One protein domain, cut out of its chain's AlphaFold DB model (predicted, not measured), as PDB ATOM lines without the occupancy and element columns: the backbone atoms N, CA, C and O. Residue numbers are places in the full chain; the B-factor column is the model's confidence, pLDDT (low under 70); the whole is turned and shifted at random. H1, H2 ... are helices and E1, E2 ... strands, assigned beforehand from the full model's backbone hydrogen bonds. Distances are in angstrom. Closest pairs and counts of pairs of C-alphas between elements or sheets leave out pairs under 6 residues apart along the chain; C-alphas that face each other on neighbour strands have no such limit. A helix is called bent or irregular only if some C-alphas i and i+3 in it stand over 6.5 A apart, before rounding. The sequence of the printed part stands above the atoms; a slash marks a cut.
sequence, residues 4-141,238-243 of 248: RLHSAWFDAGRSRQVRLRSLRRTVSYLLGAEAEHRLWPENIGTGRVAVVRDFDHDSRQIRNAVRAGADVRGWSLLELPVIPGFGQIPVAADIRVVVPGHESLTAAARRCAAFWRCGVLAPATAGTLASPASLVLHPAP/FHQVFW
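This is residues 4 to 141 and 238 to 243 of the 248 residues of an uncharacterized protein of Amycolatopsis sp. KNN50.9b (UniProt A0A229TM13). A small sheet of three parallel strands, E2, E1 and E3, has H3 over one face and H4 over the other, and past E3 the short stretch of residues 119 to 120 ties it to a second, two-stranded sheet, E4 and E5. The long helix H1 packs on H3 with its residues 20 to 28, and its residues 4 to 14 stick out from the body as an arm; the small helices H2 and H5 lie near H1, and the loop of residues 81 to 94 runs round the outside. The printed part has 144 residues, with five named helices and five named strands in the order H1, H2, E1, H3, E2, E3, H4, H5, E4, E5. The larger sheet has the order E2, E1, E3 and is parallel, the smaller one is antiparallel, and the class is mixed, helices and strands. The whole is compact, with a radius of gyration of the C-alphas of 14.9 A and spans of 52 by 35 by 29 A, the arm included.

In the larger sheet, E1 is residues 48 to 52, 13.2 A long, beginning at C-alpha 48 at (253.467, 199.293, 243.091); E2 is residues 76 to 80, also 13.2 A, and E3 is residues 95 to 100, 13.9 A. H3 is residues 57 to 73, 25.3 A, and H4 is residues 103 to 116, 20.1 A. H4 is irregular, with C-alphas 104 and 107 lying 7.3 A apart. H1, residues 4 to 30, runs 39.6 A from C-alpha 4 at (235.764, 189.242, 282.134). H2 is residues 33 to 38, 8.5 A, and H5 is residues 123 to 127, 6.6 A. E4 is residues 136 to 141, 16.5 A, and E5 is residues 238 to 242, 12.9 A, ending at C-alpha 242 at (247.362, 181.581, 249.444).

E1 is the inner strand, parallel to both neighbours at 23 degrees. N 50 and O 97 are 2.9 A apart between E1 and E3, and N 78 and O 49 are 2.8 A apart between E2 and E1, within hydrogen-bond range. With helices on both faces, this sheet makes three layers. H3 runs along the strands at a height over the sheet of 9.1 A, at 5 degrees to E1 on the local plane; its closest C-alphas with E1 are those of Val 51 and Arg 63, 6.4 A. E1, H3 and E2 form a strand-helix-strand unit, two parallel neighbour strands with a helix between, and its crossover is right-handed. On the opposite face H4 runs along E3 at 9 degrees on the local plane, at a height of 7.2 A. H1 touches H3 with residues 20 to 28 alone, closest at the C-alphas of Ser 28 and Gly 69, 4.4 A, at a shallow tilt of 34 degrees, only just short of steep, the same way. H1 touches H5 with residues 18 to 26 alone, closest at the C-alphas of Arg 19 and Gly 127, 4.3 A. H2 is close to H1 but not clearly touching: the C-alphas of Tyr 29 and Ala 35 are 6.4 A apart. E4 and E5 are antiparallel at 142 degrees, with N 240 and O 138 at 2.8 A. Residues 119 to 120 pair in parallel with residues 97 to 98 of E3 and with residues 239 to 240 of E5. In H2 and H5 every O i to N i+4 pair is within hydrogen-bond range; in H1 22 of 23 are, in H3 11 of 13 and in H4 8 of 10.

The C-alphas farthest apart are those of Arg 4 and Glu 42, 52.5 A. Without residues 4 to 14, which stand free, the body spans 38 by 35 by 27 A. Residues 142 to 237 are not printed, and C-alphas 141 and 238 are 7.0 A apart across this cut. Of the links that are printed whole, the one from E2 to E3, 14 residues, is long. The mean pLDDT of the printed part is 88.3; residues 4 to 14 and 127 to 130 are under 70.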
ATOM      1  N   ARG A   4     235.900 189.967 283.420       48.97
ATOM      2  CA  ARG A   4     235.764 189.242 282.134       48.97
ATOM      3  C   ARG A   4     235.763 190.115 280.872       48.97
ATOM      4  O   ARG A   4     235.943 189.584 279.784       48.97
ATOM      5  N   LEU A   5     235.583 191.431 280.997       47.25
ATOM      6  CA  LEU A   5     235.591 192.339 279.841       47.25
ATOM      7  C   LEU A   5     237.012 192.788 279.468       47.25
ATOM      8  O   LEU A   5     237.323 192.892 278.287       47.25
ATOM      9  N   HIS A   6     237.907 192.981 280.440       44.69
ATOM     10  CA  HIS A   6     239.264 193.458 280.151       44.69
ATOM     11  C   HIS A   6     240.145 192.428 279.429       44.69
ATOM     12  O   HIS A   6     240.948 192.826 278.591       44.69
ATOM     13  N   SER A   7     239.985 191.125 279.687       47.47
ATOM     14  CA  SER A   7     240.778 190.080 279.019       47.47
ATOM     15  C   SER A   7     240.410 189.914 277.541       47.47
ATOM     16  O   SER A   7     241.295 189.897 276.691       47.47
ATOM     17  N   ALA A   8     239.114 189.901 277.211       48.03
ATOM     18  CA  ALA A   8     238.642 189.757 275.830       48.03
ATOM     19  C   ALA A   8     239.090 190.921 274.923       48.03
ATOM     20  O   ALA A   8     239.470 190.710 273.772       48.03
ATOM     21  N   TRP A   9     239.107 192.150 275.451       44.22
ATOM     22  CA  TRP A   9     239.605 193.324 274.727       44.22
ATOM     23  C   TRP A   9     241.128 193.295 274.536       44.22
ATOM     24  O   TRP A   9     241.627 193.671 273.471       44.22
ATOM     25  N   PHE A  10     241.873 192.813 275.535       46.34
ATOM     26  CA  PHE A  10     243.329 192.686 275.452       46.34
ATOM     27  C   PHE A  10     243.750 191.615 274.430       46.34
ATOM     28  O   PHE A  10     244.649 191.851 273.618       46.34
ATOM     29  N   ASP A  11     243.050 190.479 274.403       57.81
ATOM     30  CA  ASP A  11     243.313 189.378 273.469       57.81
ATOM     31  C   ASP A  11     242.936 189.733 272.023       57.81
ATOM     32  O   ASP A  11     243.685 189.416 271.087       57.81
ATOM     33  N   ALA A  12     241.838 190.471 271.822       62.03
ATOM     34  CA  ALA A  12     241.452 190.992 270.511       62.03
ATOM     35  C   ALA A  12     242.485 192.000 269.968       62.03
ATOM     36  O   ALA A  12     242.911 191.903 268.812       62.03
ATOM     37  N   GLY A  13     242.957 192.927 270.812       62.84
ATOM     38  CA  GLY A  13     243.989 193.902 270.450       62.84
ATOM     39  C   GLY A  13     245.340 193.259 270.115       62.84
ATOM     40  O   GLY A  13     245.978 193.626 269.123       62.84
ATOM     41  N   ARG A  14     245.762 192.252 270.890       67.50
ATOM     42  CA  ARG A  14     247.019 191.522 270.662       67.50
ATOM     43  C   ARG A  14     246.975 190.706 269.373       67.50
ATOM     44  O   ARG A  14     247.898 190.796 268.563       67.50
ATOM     45  N   SER A  15     245.881 189.981 269.144       75.31
ATOM     46  CA  SER A  15     245.667 189.195 267.921       75.31
ATOM     47  C   SER A  15     245.698 190.083 266.677       75.31
ATOM     48  O   SER A  15     246.334 189.753 265.676       75.31
ATOM     49  N   ARG A  16     245.086 191.268 266.760       81.81
ATOM     50  CA  ARG A  16     245.086 192.267 265.688       81.81
ATOM     51  C   ARG A  16     246.485 192.802 265.376       81.81
ATOM     52  O   ARG A  16     246.873 192.844 264.211       81.81
ATOM     53  N   GLN A  17     247.269 193.171 266.390       82.94
ATOM     54  CA  GLN A  17     248.647 193.633 266.180       82.94
ATOM     55  C   GLN A  17     249.534 192.557 265.547       82.94
ATOM     56  O   GLN A  17     250.349 192.874 264.680       82.94
ATOM     57  N   VAL A  18     249.373 191.294 265.955       83.50
ATOM     58  CA  VAL A  18     250.089 190.164 265.347       83.50
ATOM     59  C   VAL A  18     249.732 190.047 263.866       83.50
ATOM     60  O   VAL A  18     250.638 190.049 263.037       83.50
ATOM     61  N   ARG A  19     248.438 190.074 263.515       86.06
ATOM     62  CA  ARG A  19     247.983 190.030 262.114       86.06
ATOM     63  C   ARG A  19     248.572 191.158 261.266       86.06
ATOM     64  O   ARG A  19     249.066 190.897 260.176       86.06
ATOM     65  N   LEU A  20     248.585 192.394 261.769       90.50
ATOM     66  CA  LEU A  20     249.146 193.539 261.039       90.50
ATOM     67  C   LEU A  20     250.664 193.426 260.844       90.50
ATOM     68  O   LEU A  20     251.180 193.775 259.782       90.50
ATOM     69  N   ARG A  21     251.395 192.910 261.842       90.56
ATOM     70  CA  ARG A  21     252.835 192.636 261.699       90.56
ATOM     71  C   ARG A  21     253.094 191.537 260.674       90.56
ATOM     72  O   ARG A  21     254.014 191.686 259.870       90.56
ATOM     73  N   SER A  22     252.299 190.468 260.686       90.94
ATOM     74  CA  SER A  22     252.410 189.399 259.694       90.94
ATOM     75  C   SER A  22     252.080 189.910 258.294       90.94
ATOM     76  O   SER A  22     252.868 189.684 257.385       90.94
ATOM     77  N   LEU A  23     251.026 190.719 258.132       93.31
ATOM     78  CA  LEU A  23     250.698 191.376 256.864       93.31
ATOM     79  C   LEU A  23     251.856 192.222 256.330       93.31
ATOM     80  O   LEU A  23     252.245 192.058 255.178       93.31
ATOM     81  N   ARG A  24     252.460 193.068 257.172       94.81
ATOM     82  CA  ARG A  24     253.640 193.858 256.791       94.81
ATOM     83  C   ARG A  24     254.780 192.974 256.273       94.81
ATOM     84  O   ARG A  24     255.380 193.286 255.246       94.81
ATOM     85  N   ARG A  25     255.091 191.884 256.985       93.44
ATOM     86  CA  ARG A  25     256.151 190.935 256.598       93.44
ATOM     87  C   ARG A  25     255.822 190.231 255.287       93.44
ATOM     88  O   ARG A  25     256.689 190.137 254.428       93.44
ATOM     89  N   THR A  26     254.579 189.789 255.121       94.06
ATOM     90  CA  THR A  26     254.101 189.137 253.900       94.06
ATOM     91  C   THR A  26     254.187 190.059 252.697       94.06
ATOM     92  O   THR A  26     254.725 189.657 251.672       94.06
ATOM     93  N   VAL A  27     253.735 191.309 252.823       95.19
ATOM     94  CA  VAL A  27     253.876 192.303 251.752       95.19
ATOM     95  C   VAL A  27     255.354 192.509 251.425       95.19
ATOM     96  O   VAL A  27     255.748 192.349 250.281       95.19
ATOM     97  N   SER A  28     256.211 192.755 252.419       94.62
ATOM     98  CA  SER A  28     257.651 192.935 252.182       94.62
ATOM     99  C   SER A  28     258.328 191.719 251.522       94.62
ATOM    100  O   SER A  28     259.257 191.888 250.727       94.62
ATOM    101  N   TYR A  29     257.867 190.502 251.829       94.19
ATOM    102  CA  TYR A  29     258.315 189.273 251.175       94.19
ATOM    103  C   TYR A  29     257.888 189.223 249.707       94.19
ATOM    104  O   TYR A  29     258.742 189.067 248.841       94.19
ATOM    105  N   LEU A  30     256.593 189.416 249.429       93.38
ATOM    106  CA  LEU A  30     256.016 189.348 248.080       93.38
ATOM    107  C   LEU A  30     256.634 190.352 247.099       93.38
ATOM    108  O   LEU A  30     256.600 190.118 245.897       93.38
ATOM    109  N   LEU A  31     257.181 191.458 247.604       93.88
ATOM    110  CA  LEU A  31     257.837 192.500 246.809       93.88
ATOM    111  C   LEU A  31     259.368 192.353 246.762       93.88
ATOM    112  O   LEU A  31     260.054 193.218 246.222       93.88
ATOM    113  N   GLY A  32     259.928 191.324 247.402       91.69
ATOM    114  CA  GLY A  32     261.361 191.047 247.388       91.69
ATOM    115  C   GLY A  32     261.777 190.168 246.207       91.69
ATOM    116  O   GLY A  32     260.978 189.378 245.709       91.69
ATOM    117  N   ALA A  33     263.060 190.237 245.840       88.56
ATOM    118  CA  ALA A  33     263.649 189.451 244.748       88.56
ATOM    119  C   ALA A  33     263.436 187.929 244.898       88.56
ATOM    120  O   ALA A  33     263.262 187.212 243.921       88.56
ATOM    121  N   GLU A  34     263.397 187.418 246.132       87.94
ATOM    122  CA  GLU A  34     263.120 185.997 246.370       87.94
ATOM    123  C   GLU A  34     261.724 185.591 245.869       87.94
ATOM    124  O   GLU A  34     261.578 184.581 245.182       87.94
ATOM    125  N   ALA A  35     260.693 186.386 246.175       87.75
ATOM    126  CA  ALA A  35     259.343 186.135 245.682       87.75
ATOM    127  C   ALA A  35     259.229 186.402 244.175       87.75
ATOM    128  O   ALA A  35     258.482 185.703 243.499       87.75
ATOM    129  N   GLU A  36     259.975 187.375 243.647       86.50
ATOM    130  CA  GLU A  36     260.054 187.654 242.209       86.50
ATOM    131  C   GLU A  36     260.477 186.423 241.411       86.50
ATOM    132  O   GLU A  36     259.778 186.047 240.478       86.50
ATOM    133  N   HIS A  37     261.546 185.743 241.824       84.88
ATOM    134  CA  HIS A  37     262.025 184.556 241.117       84.88
ATOM    135  C   HIS A  37     261.208 183.292 241.407       84.88
ATOM    136  O   HIS A  37     261.137 182.402 240.565       84.88
ATOM    137  N   ARG A  38     260.630 183.177 242.609       88.25
ATOM    138  CA  ARG A  38     259.971 181.938 243.053       88.25
ATOM    139  C   ARG A  38     258.478 181.887 242.750       88.25
ATOM    140  O   ARG A  38     257.952 180.806 242.512       88.25
ATOM    141  N   LEU A  39     257.783 183.014 242.882       88.12
ATOM    142  CA  LEU A  39     256.322 183.045 242.906       88.12
ATOM    143  C   LEU A  39     255.726 183.653 241.655       88.12
ATOM    144  O   LEU A  39     254.758 183.114 241.132       88.12
ATOM    145  N   TRP A  40     256.240 184.800 241.225       90.56
ATOM    146  CA  TRP A  40     255.526 185.612 240.258       90.56
ATOM    147  C   TRP A  40     255.828 185.208 238.812       90.56
ATOM    148  O   TRP A  40     256.993 185.150 238.427       90.56
ATOM    149  N   PRO A  41     254.793 185.030 237.974       88.12
ATOM    150  CA  PRO A  41     254.958 185.009 236.527       88.12
ATOM    151  C   PRO A  41     255.678 186.255 235.987       88.12
ATOM    152  O   PRO A  41     255.522 187.359 236.521       88.12
ATOM    153  N   GLU A  42     256.394 186.087 234.872       83.19
ATOM    154  CA  GLU A  42     257.201 187.136 234.220       83.19
ATOM    155  C   GLU A  42     256.390 188.367 233.772       83.19
ATOM    156  O   GLU A  42     256.939 189.448 233.587       83.19
ATOM    157  N   ASN A  43     255.075 188.227 233.602       78.69
ATOM    158  CA  ASN A  43     254.188 189.236 233.017       78.69
ATOM    159  C   ASN A  43     253.339 190.013 234.039       78.69
ATOM    160  O   ASN A  43     252.341 190.629 233.660       78.69
ATOM    161  N   ILE A  44     253.711 189.974 235.320       86.00
ATOM    162  CA  ILE A  44     253.039 190.726 236.386       86.00
ATOM    163  C   ILE A  44     253.821 192.004 236.710       86.00
ATOM    164  O   ILE A  44     255.047 191.983 236.811       86.00
ATOM    165  N   GLY A  45     253.095 193.105 236.926       80.75
ATOM    166  CA  GLY A  45     253.658 194.440 237.141       80.75
ATOM    167  C   GLY A  45     254.658 194.549 238.302       80.75
ATOM    168  O   GLY A  45     254.520 193.901 239.339       80.75
ATOM    169  N   THR A  46     255.664 195.409 238.146       83.31
ATOM    170  CA  THR A  46     256.722 195.705 239.129       83.31
ATOM    171  C   THR A  46     256.654 197.167 239.570       83.31
ATOM    172  O   THR A  46     256.640 198.050 238.729       83.31
ATOM    173  N   GLY A  47     256.690 197.457 240.873       85.31
ATOM    174  CA  GLY A  47     256.904 198.818 241.392       85.31
ATOM    175  C   GLY A  47     255.805 199.372 242.300       85.31
ATOM    176  O   GLY A  47     256.089 200.262 243.111       85.31
ATOM    177  N   ARG A  48     254.578 198.833 242.243       95.12
ATOM    178  CA  ARG A  48     253.467 199.293 243.091       95.12
ATOM    179  C   ARG A  48     252.666 198.192 243.772       95.12
ATOM    180  O   ARG A  48     252.479 197.092 243.252       95.12
ATOM    181  N   VAL A  49     252.138 198.543 244.941       97.12
ATOM    182  CA  VAL A  49     251.075 197.805 245.634       97.12
ATOM    183  C   VAL A  49     249.819 198.654 245.643       97.12
ATOM    184  O   VAL A  49     249.895 199.853 245.901       97.12
ATOM    185  N   ALA A  50     248.666 198.043 245.397       97.88
ATOM    186  CA  ALA A  50     247.384 198.715 245.533       97.88
ATOM    187  C   ALA A  50     246.670 198.307 246.826       97.88
ATOM    188  O   ALA A  50     246.724 197.148 247.241       97.88
ATOM    189  N   VAL A  51     245.952 199.246 247.438       97.38
ATOM    190  CA  VAL A  51     245.019 198.968 248.537       97.38
ATOM    191  C   VAL A  51     243.644 199.512 248.180       97.38
ATOM    192  O   VAL A  51     243.494 200.715 247.972       97.38
ATOM    193  N   VAL A  52     242.639 198.633 248.158       96.44
ATOM    194  CA  VAL A  52     241.225 199.034 248.087       96.44
ATOM    195  C   VAL A  52     240.757 199.277 249.509       96.44
ATOM    196  O   VAL A  52     240.721 198.336 250.300       96.44
ATOM    197  N   ARG A  53     240.451 200.523 249.864       91.75
ATOM    198  CA  ARG A  53     240.132 200.898 251.245       91.75
ATOM    199  C   ARG A  53     238.702 201.400 251.391       91.75
ATOM    200  O   ARG A  53     238.077 201.828 250.431       91.75
ATOM    201  N   ASP A  54     238.259 201.399 252.638       87.88
ATOM    202  CA  ASP A  54     237.068 202.091 253.118       87.88
ATOM    203  C   ASP A  54     237.509 203.107 254.196       87.88
ATOM    204  O   ASP A  54     238.704 203.248 254.503       87.88
ATOM    205  N   PHE A  55     236.582 203.890 254.735       87.31
ATOM    206  CA  PHE A  55     236.843 204.967 255.689       87.31
ATOM    207  C   PHE A  55     237.034 204.487 257.133       87.31
ATOM    208  O   PHE A  55     237.423 205.281 257.997       87.31
ATOM    209  N   ASP A  56     236.808 203.202 257.403       89.88
ATOM    210  CA  ASP A  56     236.873 202.643 258.744       89.88
ATOM    211  C   ASP A  56     238.312 202.551 259.299       89.88
ATOM    212  O   ASP A  56     239.338 202.716 258.625       89.88
ATOM    213  N   HIS A  57     238.401 202.352 260.613       90.00
ATOM    214  CA  HIS A  57     239.673 202.288 261.322       90.00
ATOM    215  C   HIS A  57     240.509 201.045 260.965       90.00
ATOM    216  O   HIS A  57     241.738 201.133 260.936       90.00
ATOM    217  N   ASP A  58     239.878 199.916 260.664       89.25
ATOM    218  CA  ASP A  58     240.548 198.651 260.362       89.25
ATOM    219  C   ASP A  58     241.198 198.713 258.983       89.25
ATOM    220  O   ASP A  58     242.390 198.415 258.850       89.25
ATOM    221  N   SER A  59     240.480 199.271 258.012       92.00
ATOM    222  CA  SER A  59     240.985 199.553 256.673       92.00
ATOM    223  C   SER A  59     242.203 200.481 256.684       92.00
ATOM    224  O   SER A  59     243.218 200.204 256.035       92.00
ATOM    225  N   ARG A  60     242.192 201.533 257.518       93.38
ATOM    226  CA  ARG A  60     243.363 202.415 257.704       93.38
ATOM    227  C   ARG A  60     244.570 201.690 258.295       93.38
ATOM    228  O   ARG A  60     245.706 201.977 257.909       93.38
ATOM    229  N   GLN A  61     244.357 200.768 259.229       93.69
ATOM    230  CA  GLN A  61     245.453 200.004 259.817       93.69
ATOM    231  C   GLN A  61     246.045 198.984 258.844       93.69
ATOM    232  O   GLN A  61     247.270 198.867 258.778       93.69
ATOM    233  N   ILE A  62     245.207 198.304 258.058       94.44
ATOM    234  CA  ILE A  62     245.661 197.411 256.986       94.44
ATOM    235  C   ILE A  62     246.489 198.196 255.970       94.44
ATOM    236  O   ILE A  62     247.636 197.834 255.718       94.44
ATOM    237  N   ARG A  63     245.985 199.336 255.487       95.75
ATOM    238  CA  ARG A  63     246.733 200.249 254.613       95.75
ATOM    239  C   ARG A  63     248.101 200.623 255.191       95.75
ATOM    240  O   ARG A  63     249.098 200.562 254.480       95.75
ATOM    241  N   ASN A  64     248.173 200.990 256.472       96.38
ATOM    242  CA  ASN A  64     249.443 201.334 257.123       96.38
ATOM    243  C   ASN A  64     250.419 200.156 257.174       96.38
ATOM    244  O   ASN A  64     251.612 200.342 256.948       96.38
ATOM    245  N   ALA A  65     249.926 198.950 257.461       95.94
ATOM    246  CA  ALA A  65     250.749 197.745 257.464       95.94
ATOM    247  C   ALA A  65     251.276 197.411 256.060       95.94
ATOM    248  O   ALA A  65     252.451 197.069 255.923       95.94
ATOM    249  N   VAL A  66     250.437 197.561 255.028       96.88
ATOM    250  CA  VAL A  66     250.826 197.380 253.621       96.88
ATOM    251  C   VAL A  66     251.875 198.413 253.218       96.88
ATOM    252  O   VAL A  66     252.931 198.028 252.723       96.88
ATOM    253  N   ARG A  67     251.641 199.701 253.510       97.50
ATOM    254  CA  ARG A  67     252.601 200.784 253.254       97.50
ATOM    255  C   ARG A  67     253.959 200.482 253.886       97.50
ATOM    256  O   ARG A  67     254.960 200.423 253.192       97.50
ATOM    257  N   ALA A  68     253.972 200.151 255.176       97.00
ATOM    258  CA  ALA A  68     255.199 199.824 255.899       97.00
ATOM    259  C   ALA A  68     255.905 198.548 255.396       97.00
ATOM    260  O   ALA A  68     257.053 198.302 255.769       97.00
ATOM    261  N   GLY A  69     255.219 197.684 254.639       95.94
ATOM    262  CA  GLY A  69     255.815 196.536 253.953       95.94
ATOM    263  C   GLY A  69     256.412 196.924 252.600       95.94
ATOM    264  O   GLY A  69     257.515 196.483 252.279       95.94
ATOM    265  N   ALA A  70     255.711 197.777 251.849       96.56
ATOM    266  CA  ALA A  70     256.158 198.327 250.571       96.56
ATOM    267  C   ALA A  70     257.384 199.242 250.726       96.56
ATOM    268  O   ALA A  70     258.362 199.078 249.996       96.56
ATOM    269  N   ASP A  71     257.389 200.110 251.744       96.44
ATOM    270  CA  ASP A  71     258.485 201.044 252.037       96.44
ATOM    271  C   ASP A  71     259.821 200.315 252.265       96.44
ATOM    272  O   ASP A  71     260.872 200.791 251.849       96.44
ATOM    273  N   VAL A  72     259.793 199.113 252.862       94.00
ATOM    274  CA  VAL A  72     260.996 198.279 253.081       94.00
ATOM    275  C   VAL A  72     261.674 197.894 251.762       94.00
ATOM    276  O   VAL A  72     262.875 197.634 251.742       94.00
ATOM    277  N   ARG A  73     260.916 197.839 250.665       92.31
ATOM    278  CA  ARG A  73     261.421 197.521 249.325       92.31
ATOM    279  C   ARG A  73     261.535 198.752 248.425       92.31
ATOM    280  O   ARG A  73     261.959 198.603 247.287       92.31
ATOM    281  N   GLY A  74     261.174 199.944 248.908       94.00
ATOM    282  CA  GLY A  74     261.135 201.171 248.105       94.00
ATOM    283  C   GLY A  74     259.983 201.224 247.094       94.00
ATOM    284  O   GLY A  74     260.067 201.954 246.112       94.00
ATOM    285  N   TRP A  75     258.922 200.439 247.301       96.00
ATOM    286  CA  TRP A  75     257.768 200.388 246.401       96.00
ATOM    287  C   TRP A  75     256.718 201.420 246.799       96.00
ATOM    288  O   TRP A  75     256.510 201.671 247.986       96.00
ATOM    289  N   SER A  76     256.013 201.985 245.815       95.56
ATOM    290  CA  SER A  76     254.964 202.970 246.095       95.56
ATOM    291  C   SER A  76     253.590 202.321 246.284       95.56
ATOM    292  O   SER A  76     253.319 201.205 245.830       95.56
ATOM    293  N   LEU A  77     252.720 203.026 247.006       96.62
ATOM    294  CA  LEU A  77     251.370 202.579 247.327       96.62
ATOM    295  C   LEU A  77     250.349 203.357 246.493       96.62
ATOM    296  O   LEU A  77     250.300 204.584 246.567       96.62
ATOM    297  N   LEU A  78     249.497 202.644 245.760       96.62
ATOM    298  CA  LEU A  78     248.288 203.192 245.157       96.62
ATOM    299  C   LEU A  78     247.100 202.934 246.090       96.62
ATOM    300  O   LEU A  78     246.758 201.789 246.379       96.62
ATOM    301  N   GLU A  79     246.450 203.991 246.560       95.12
ATOM    302  CA  GLU A  79     245.251 203.871 247.391       95.12
ATOM    303  C   GLU A  79     244.001 204.135 246.554       95.12
ATOM    304  O   GLU A  79     243.875 205.193 245.942       95.12
ATOM    305  N   LEU A  80     243.061 203.190 246.571       94.69
ATOM    306  CA  LEU A  80     241.725 203.357 246.009       94.69
ATOM    307  C   LEU A  80     240.753 203.638 247.164       94.69
ATOM    308  O   LEU A  80     240.412 202.708 247.899       94.69
ATOM    309  N   PRO A  81     240.356 204.908 247.392       82.00
ATOM    310  CA  PRO A  81     239.577 205.310 248.566       82.00
ATOM    311  C   PRO A  81     238.115 204.850 248.541       82.00
ATOM    312  O   PRO A  81     237.454 204.939 249.570       82.00
ATOM    313  N   VAL A  82     237.627 204.409 247.381       84.69
ATOM    314  CA  VAL A  82     236.285 203.869 247.145       84.69
ATOM    315  C   VAL A  82     236.378 202.734 246.124       84.69
ATOM    316  O   VAL A  82     237.356 202.656 245.375       84.69
ATOM    317  N   ILE A  83     235.364 201.868 246.073       90.38
ATOM    318  CA  ILE A  83     235.247 200.856 245.017       90.38
ATOM    319  C   ILE A  83     235.045 201.595 243.680       90.38
ATOM    320  O   ILE A  83     234.082 202.354 243.572       90.38
ATOM    321  N   PRO A  84     235.929 201.424 242.680       92.06
ATOM    322  CA  PRO A  84     235.793 202.123 241.407       92.06
ATOM    323  C   PRO A  84     234.539 201.659 240.654       92.06
ATOM    324  O   PRO A  84     234.249 200.458 240.583       92.06
ATOM    325  N   GLY A  85     233.820 202.605 240.043       93.19
ATOM    326  CA  GLY A  85     232.747 202.300 239.097       93.19
ATOM    327  C   GLY A  85     233.272 201.566 237.860       93.19
ATOM    328  O   GLY A  85     234.483 201.439 237.660       93.19
ATOM    329  N   PHE A  86     232.372 201.029 237.045       94.88
ATOM    330  CA  PHE A  86     232.714 200.372 235.783       94.88
ATOM    331  C   PHE A  86     233.514 201.316 234.875       94.88
ATOM    332  O   PHE A  86     233.126 202.465 234.678       94.88
ATOM    333  N   GLY A  87     234.651 200.845 234.358       94.19
ATOM    334  CA  GLY A  87     235.545 201.636 233.508       94.19
ATOM    335  C   GLY A  87     236.351 202.711 234.247       94.19
ATOM    336  O   GLY A  87     237.045 203.495 233.607       94.19
ATOM    337  N   GLN A  88     236.280 202.768 235.582       94.69
ATOM    338  CA  GLN A  88     236.952 203.794 236.394       94.69
ATOM    339  C   GLN A  88     238.171 203.271 237.163       94.69
ATOM    340  O   GLN A  88     238.728 203.990 237.997       94.69
ATOM    341  N   ILE A  89     238.597 202.028 236.923       95.88
ATOM    342  CA  ILE A  89     239.846 201.518 237.495       95.88
ATOM    343  C   ILE A  89     241.008 202.289 236.849       95.88
ATOM    344  O   ILE A  89     241.131 202.276 235.622       95.88
ATOM    345  N   PRO A  90     241.871 202.965 237.629       94.81
ATOM    346  CA  PRO A  90     242.975 203.729 237.066       94.81
ATOM    347  C   PRO A  90     243.920 202.839 236.263       94.81
ATOM    348  O   PRO A  90     244.298 201.754 236.708       94.81
ATOM    349  N   VAL A  91     244.356 203.316 235.101       93.50
ATOM    350  CA  VAL A  91     245.325 202.588 234.278       93.50
ATOM    351  C   VAL A  91     246.676 202.539 234.995       93.50
ATOM    352  O   VAL A  91     247.247 203.567 235.366       93.50
ATOM    353  N   ALA A  92     247.183 201.326 235.197       94.00
ATOM    354  CA  ALA A  92     248.480 201.048 235.794       94.00
ATOM    355  C   ALA A  92     249.005 199.710 235.259       94.00
ATOM    356  O   ALA A  92     248.255 198.741 235.198       94.00
ATOM    357  N   ALA A  93     250.279 199.652 234.872       90.94
ATOM    358  CA  ALA A  93     250.913 198.434 234.346       90.94
ATOM    359  C   ALA A  93     251.895 197.788 235.343       90.94
ATOM    360  O   ALA A  93     252.446 196.721 235.100       90.94
ATOM    361  N   ASP A  94     252.122 198.447 236.473       94.69
ATOM    362  CA  ASP A  94     253.205 198.218 237.430       94.69
ATOM    363  C   ASP A  94     252.689 197.762 238.810       94.69
ATOM    364  O   ASP A  94     253.432 197.725 239.795       94.69
ATOM    365  N   ILE A  95     251.408 197.390 238.898       96.94
ATOM    366  CA  ILE A  95     250.804 196.847 240.118       96.94
ATOM    367  C   ILE A  95     251.170 195.367 240.241       96.94
ATOM    368  O   ILE A  95     250.844 194.560 239.373       96.94
ATOM    369  N   ARG A  96     251.810 194.996 241.353       95.62
ATOM    370  CA  ARG A  96     252.160 193.598 241.660       95.62
ATOM    371  C   ARG A  96     251.062 192.873 242.413       95.62
ATOM    372  O   ARG A  96     250.783 191.706 242.148       95.62
ATOM    373  N   VAL A  97     250.473 193.548 243.392       97.06
ATOM    374  CA  VAL A  97     249.490 192.954 244.294       97.06
ATOM    375  C   VAL A  97     248.481 193.996 244.760       97.06
ATOM    376  O   VAL A  97     248.838 195.145 245.027       97.06
ATOM    377  N   VAL A  98     247.223 193.575 244.871       97.94
ATOM    378  CA  VAL A  98     246.126 194.330 245.480       97.94
ATOM    379  C   VAL A  98     245.803 193.730 246.844       97.94
ATOM    380  O   VAL A  98     245.673 192.512 246.986       97.94
ATOM    381  N   VAL A  99     245.650 194.578 247.857       97.56
ATOM    382  CA  VAL A  99     245.251 194.175 249.210       97.56
ATOM    383  C   VAL A  99     243.918 194.848 249.554       97.56
ATOM    384  O   VAL A  99     243.855 196.079 249.567       97.56
ATOM    385  N   PRO A 100     242.840 194.101 249.845       96.44
ATOM    386  CA  PRO A 100     241.623 194.705 250.358       96.44
ATOM    387  C   PRO A 100     241.844 195.180 251.799       96.44
ATOM    388  O   PRO A 100     242.431 194.486 252.627       96.44
ATOM    389  N   GLY A 101     241.356 196.376 252.110       93.75
ATOM    390  CA  GLY A 101     241.396 196.969 253.445       93.75
ATOM    391  C   GLY A 101     240.435 196.306 254.434       93.75
ATOM    392  O   GLY A 101     240.570 196.500 255.633       93.75
ATOM    393  N   HIS A 102     239.475 195.521 253.949       91.06
ATOM    394  CA  HIS A 102     238.535 194.747 254.754       91.06
ATOM    395  C   HIS A 102     238.042 193.538 253.945       91.06
ATOM    396  O   HIS A 102     238.071 193.571 252.717       91.06
ATOM    397  N   GLU A 103     237.568 192.478 254.600       88.31
ATOM    398  CA  GLU A 103     237.117 191.253 253.920       88.31
ATOM    399  C   GLU A 103     235.966 191.509 252.933       88.31
ATOM    400  O   GLU A 103     235.966 190.966 251.830       88.31
ATOM    401  N   SER A 104     235.056 192.428 253.267       90.94
ATOM    402  CA  SER A 104     233.967 192.868 252.379       90.94
ATOM    403  C   SER A 104     234.442 193.526 251.074       90.94
ATOM    404  O   SER A 104     233.662 193.635 250.135       90.94
ATOM    405  N   LEU A 105     235.707 193.956 250.991       94.06
ATOM    406  CA  LEU A 105     236.302 194.564 249.795       94.06
ATOM    407  C   LEU A 105     237.055 193.549 248.923       94.06
ATOM    408  O   LEU A 105     237.669 193.935 247.928       94.06
ATOM    409  N   THR A 106     237.036 192.261 249.277       94.75
ATOM    410  CA  THR A 106     237.785 191.220 248.556       94.75
ATOM    411  C   THR A 106     237.364 191.124 247.091       94.75
ATOM    412  O   THR A 106     238.231 191.103 246.220       94.75
ATOM    413  N   ALA A 107     236.060 191.161 246.806       95.19
ATOM    414  CA  ALA A 107     235.538 191.111 245.441       95.19
ATOM    415  C   ALA A 107     236.028 192.309 244.596       95.19
ATOM    416  O   ALA A 107     236.542 192.138 243.491       95.19
ATOM    417  N   ALA A 108     236.011 193.521 245.164       95.69
ATOM    418  CA  ALA A 108     236.549 194.719 244.514       95.69
ATOM    419  C   ALA A 108     238.074 194.647 244.290       95.69
ATOM    420  O   ALA A 108     238.573 195.083 243.252       95.69
ATOM    421  N   ALA A 109     238.827 194.080 245.237       97.38
ATOM    422  CA  ALA A 109     240.265 193.870 245.074       97.38
ATOM    423  C   ALA A 109     240.579 192.845 243.973       97.38
ATOM    424  O   ALA A 109     241.497 193.071 243.184       97.38
ATOM    425  N   ARG A 110     239.796 191.763 243.877       97.88
ATOM    426  CA  ARG A 110     239.890 190.770 242.796       97.88
ATOM    427  C   ARG A 110     239.598 191.390 241.435       97.88
ATOM    428  O   ARG A 110     240.384 191.192 240.514       97.88
ATOM    429  N   ARG A 111     238.565 192.229 241.333       97.69
ATOM    430  CA  ARG A 111     238.270 193.014 240.127       97.69
ATOM    431  C   ARG A 111     239.448 193.880 239.680       97.69
ATOM    432  O   ARG A 111     239.853 193.830 238.522       97.69
ATOM    433  N   CYS A 112     240.041 194.634 240.609       97.69
ATOM    434  CA  CYS A 112     241.209 195.470 240.316       97.69
ATOM    435  C   CYS A 112     242.417 194.628 239.880       97.69
ATOM    436  O   CYS A 112     243.118 194.991 238.938       97.69
ATOM    437  N   ALA A 113     242.644 193.482 240.524       97.62
ATOM    438  CA  ALA A 113     243.727 192.585 240.146       97.62
ATOM    439  C   ALA A 113     243.502 191.912 238.790       97.62
ATOM    440  O   ALA A 113     244.464 191.732 238.050       97.62
ATOM    441  N   ALA A 114     242.257 191.588 238.432       97.75
ATOM    442  CA  ALA A 114     241.907 191.135 237.092       97.75
ATOM    443  C   ALA A 114     242.164 192.236 236.054       97.75
ATOM    444  O   ALA A 114     242.760 191.972 235.012       97.75
ATOM    445  N   PHE A 115     241.818 193.488 236.358       97.44
ATOM    446  CA  PHE A 115     242.103 194.618 235.477       97.44
ATOM    447  C   PHE A 115     243.606 194.809 235.226       97.44
ATOM    448  O   PHE A 115     244.028 194.821 234.070       97.44
ATOM    449  N   TRP A 116     244.423 194.858 236.283       97.00
ATOM    450  CA  TRP A 116     245.879 195.046 236.180       97.00
ATOM    451  C   TRP A 116     246.681 193.770 235.906       97.00
ATOM    452  O   TRP A 116     247.895 193.848 235.738       97.00
ATOM    453  N   ARG A 117     246.026 192.603 235.859       96.31
ATOM    454  CA  ARG A 117     246.664 191.287 235.720       96.31
ATOM    455  C   ARG A 117     247.729 191.029 236.799       96.31
ATOM    456  O   ARG A 117     248.892 190.766 236.502       96.31
ATOM    457  N   CYS A 118     247.342 191.115 238.068       96.75
ATOM    458  CA  CYS A 118     248.276 191.009 239.192       96.75
ATOM    459  C   CYS A 118     247.786 190.070 240.308       96.75
ATOM    460  O   CYS A 118     246.820 189.325 240.138       96.75
ATOM    461  N   GLY A 119     248.480 190.048 241.449       96.56
ATOM    462  CA  GLY A 119     248.080 189.252 242.609       96.56
ATOM    463  C   GLY A 119     247.009 189.914 243.484       96.56
ATOM    464  O   GLY A 119     246.876 191.137 243.496       96.56
ATOM    465  N   VAL A 120     246.313 189.119 244.296       97.06
ATOM    466  CA  VAL A 120     245.447 189.568 245.399       97.06
ATOM    467  C   VAL A 120     245.890 188.893 246.687       97.06
ATOM    468  O   VAL A 120     245.927 187.666 246.761       97.06
ATOM    469  N   LEU A 121     246.176 189.683 247.720       95.56
ATOM    470  CA  LEU A 121     246.477 189.177 249.058       95.56
ATOM    471  C   LEU A 121     245.352 189.560 250.017       95.56
ATOM    472  O   LEU A 121     245.274 190.706 250.452       95.56
ATOM    473  N   ALA A 122     244.518 188.594 250.401       92.38
ATOM    474  CA  ALA A 122     243.558 188.798 251.479       92.38
ATOM    475  C   ALA A 122     244.298 188.965 252.828       92.38
ATOM    476  O   ALA A 122     245.180 188.159 253.143       92.38
ATOM    477  N   PRO A 123     243.948 189.956 253.674       87.94
ATOM    478  CA  PRO A 123     244.602 190.159 254.969       87.94
ATOM    479  C   PRO A 123     244.565 188.926 255.878       87.94
ATOM    480  O   PRO A 123     245.512 188.682 256.629       87.94
ATOM    481  N   ALA A 124     243.495 188.129 255.788       84.94
ATOM    482  CA  ALA A 124     243.343 186.886 256.538       84.94
ATOM    483  C   ALA A 124     244.449 185.867 256.211       84.94
ATOM    484  O   ALA A 124     244.981 185.254 257.135       84.94
ATOM    485  N   THR A 125     244.873 185.769 254.943       83.88
ATOM    486  CA  THR A 125     245.971 184.887 254.508       83.88
ATOM    487  C   THR A 125     247.281 185.228 255.208       83.88
ATOM    488  O   THR A 125     248.061 184.340 255.523       83.88
ATOM    489  N   ALA A 126     247.539 186.508 255.490       77.75
ATOM    490  CA  ALA A 126     248.765 186.909 256.172       77.75
ATOM    491  C   ALA A 126     248.719 186.670 257.690       77.75
ATOM    492  O   ALA A 126     249.761 186.503 258.320       77.75
ATOM    493  N   GLY A 127     247.527 186.657 258.290       69.06
ATOM    494  CA  GLY A 127     247.338 186.526 259.735       69.06
ATOM    495  C   GLY A 127     247.648 185.142 260.314       69.06
ATOM    496  O   GLY A 127     247.757 185.022 261.532       69.06
ATOM    497  N   THR A 128     247.786 184.122 259.467       65.00
ATOM    498  CA  THR A 128     247.898 182.703 259.850       65.00
ATOM    499  C   THR A 128     249.275 182.090 259.561       65.00
ATOM    500  O   THR A 128     249.491 180.913 259.833       65.00
ATOM    501  N   LEU A 129     250.222 182.870 259.024       64.31
ATOM    502  CA  LEU A 129     251.500 182.355 258.523       64.31
ATOM    503  C   LEU A 129     252.539 182.152 259.627       64.31
ATOM    504  O   LEU A 129     252.885 183.090 260.349       64.31
ATOM    505  N   ALA A 130     253.145 180.963 259.645       68.12
ATOM    506  CA  ALA A 130     254.426 180.735 260.315       68.12
ATOM    507  C   ALA A 130     255.600 181.337 259.514       68.12
ATOM    508  O   ALA A 130     256.539 181.868 260.104       68.12
ATOM    509  N   SER A 131     255.530 181.301 258.171       81.44
ATOM    510  CA  SER A 131     256.543 181.865 257.267       81.44
ATOM    511  C   SER A 131     255.940 182.351 255.935       81.44
ATOM    512  O   SER A 131     255.218 181.591 255.290       81.44
ATOM    513  N   PRO A 132     256.262 183.572 255.459       84.44
ATOM    514  CA  PRO A 132     255.886 184.038 254.118       84.44
ATOM    515  C   PRO A 132     256.453 183.189 252.967       84.44
ATOM    516  O   PRO A 132     255.880 183.168 251.880       84.44
ATOM    517  N   ALA A 133     257.546 182.454 253.195       84.88
ATOM    518  CA  ALA A 133     258.198 181.642 252.165       84.88
ATOM    519  C   ALA A 133     257.372 180.431 251.706       84.88
ATOM    520  O   ALA A 133     257.680 179.817 250.694       84.88
ATOM    521  N   SER A 134     256.304 180.081 252.413       86.75
ATOM    522  CA  SER A 134     255.425 178.989 251.996       86.75
ATOM    523  C   SER A 134     254.272 179.460 251.113       86.75
ATOM    524  O   SER A 134     253.513 178.623 250.653       86.75
ATOM    525  N   LEU A 135     254.111 180.765 250.872       89.94
ATOM    526  CA  LEU A 135     253.022 181.271 250.032       89.94
ATOM    527  C   LEU A 135     253.054 180.653 248.632       89.94
ATOM    528  O   LEU A 135     254.133 180.360 248.110       89.94
ATOM    529  N   VAL A 136     251.869 180.501 248.044       91.25
ATOM    530  CA  VAL A 136     251.649 180.031 246.670       91.25
ATOM    531  C   VAL A 136     250.723 180.988 245.928       91.25
ATOM    532  O   VAL A 136     249.925 181.699 246.547       91.25
ATOM    533  N   LEU A 137     250.836 181.004 244.601       92.56
ATOM    534  CA  LEU A 137     249.915 181.709 243.718       92.56
ATOM    535  C   LEU A 137     248.989 180.702 243.054       92.56
ATOM    536  O   LEU A 137     249.463 179.731 242.469       92.56
ATOM    537  N   HIS A 138     247.691 180.961 243.117       93.00
ATOM    538  CA  HIS A 138     246.709 180.206 242.357       93.00
ATOM    539  C   HIS A 138     246.138 181.101 241.255       93.00
ATOM    540  O   HIS A 138     245.638 182.184 241.586       93.00
ATOM    541  N   PRO A 139     246.227 180.709 239.973       94.06
ATOM    542  CA  PRO A 139     245.559 181.450 238.914       94.06
ATOM    543  C   PRO A 139     244.045 181.436 239.151       94.06
ATOM    544  O   PRO A 139     243.507 180.517 239.779       94.06
ATOM    545  N   ALA A 140     243.377 182.495 238.705       95.69
ATOM    546  CA  ALA A 140     241.939 182.649 238.832       95.69
ATOM    547  C   ALA A 140     241.325 183.270 237.564       95.69
ATOM    548  O   ALA A 140     241.917 184.201 236.985       95.69
ATOM    549  N   PRO A 141     240.126 182.802 237.171       96.94
ATOM    550  CA  PRO A 141     239.445 183.285 235.986       96.94
ATOM    551  C   PRO A 141     238.797 184.646 236.222       96.94
ATOM    552  O   PRO A 141     238.397 185.000 237.329       96.94
ATOM    553  N   PHE A 238     244.179 186.732 236.881       96.69
ATOM    554  CA  PHE A 238     244.836 187.230 238.088       96.69
ATOM    555  C   PHE A 238     245.256 186.071 238.989       96.69
ATOM    556  O   PHE A 238     244.941 184.917 238.709       96.69
ATOM    557  N   HIS A 239     245.983 186.380 240.063       96.25
ATOM    558  CA  HIS A 239     246.479 185.362 240.987       96.25
ATOM    559  C   HIS A 239     245.981 185.621 242.400       96.25
ATOM    560  O   HIS A 239     246.101 186.727 242.923       96.25
ATOM    561  N   GLN A 240     245.466 184.593 243.055       95.00
ATOM    562  CA  GLN A 240     245.154 184.642 244.474       95.00
ATOM    563  C   GLN A 240     246.365 184.149 245.268       95.00
ATOM    564  O   GLN A 240     246.937 183.100 244.968       95.00
ATOM    565  N   VAL A 241     246.786 184.936 246.258       93.12
ATOM    566  CA  VAL A 241     247.906 184.594 247.138       93.12
ATOM    567  C   VAL A 241     247.370 183.781 248.314       93.12
ATOM    568  O   VAL A 241     246.557 184.283 249.097       93.12
ATOM    569  N   PHE A 242     247.853 182.549 248.462       87.56
ATOM    570  CA  PHE A 242     247.362 181.581 249.444       87.56
ATOM    571  C   PHE A 242     248.471 180.932 250.272       87.56
ATOM    572  O   PHE A 242     249.659 181.023 249.964       87.56
ATOM    573  N   TRP A 243     248.038 180.231 251.322       79.94
ATOM    574  CA  TRP A 243     248.834 179.231 252.026       79.94
ATOM    575  C   TRP A 243     248.670 177.844 251.369       79.94
ATOM    576  O   TRP A 243     247.567 177.530 250.912       79.94
TER     577      TRP A 243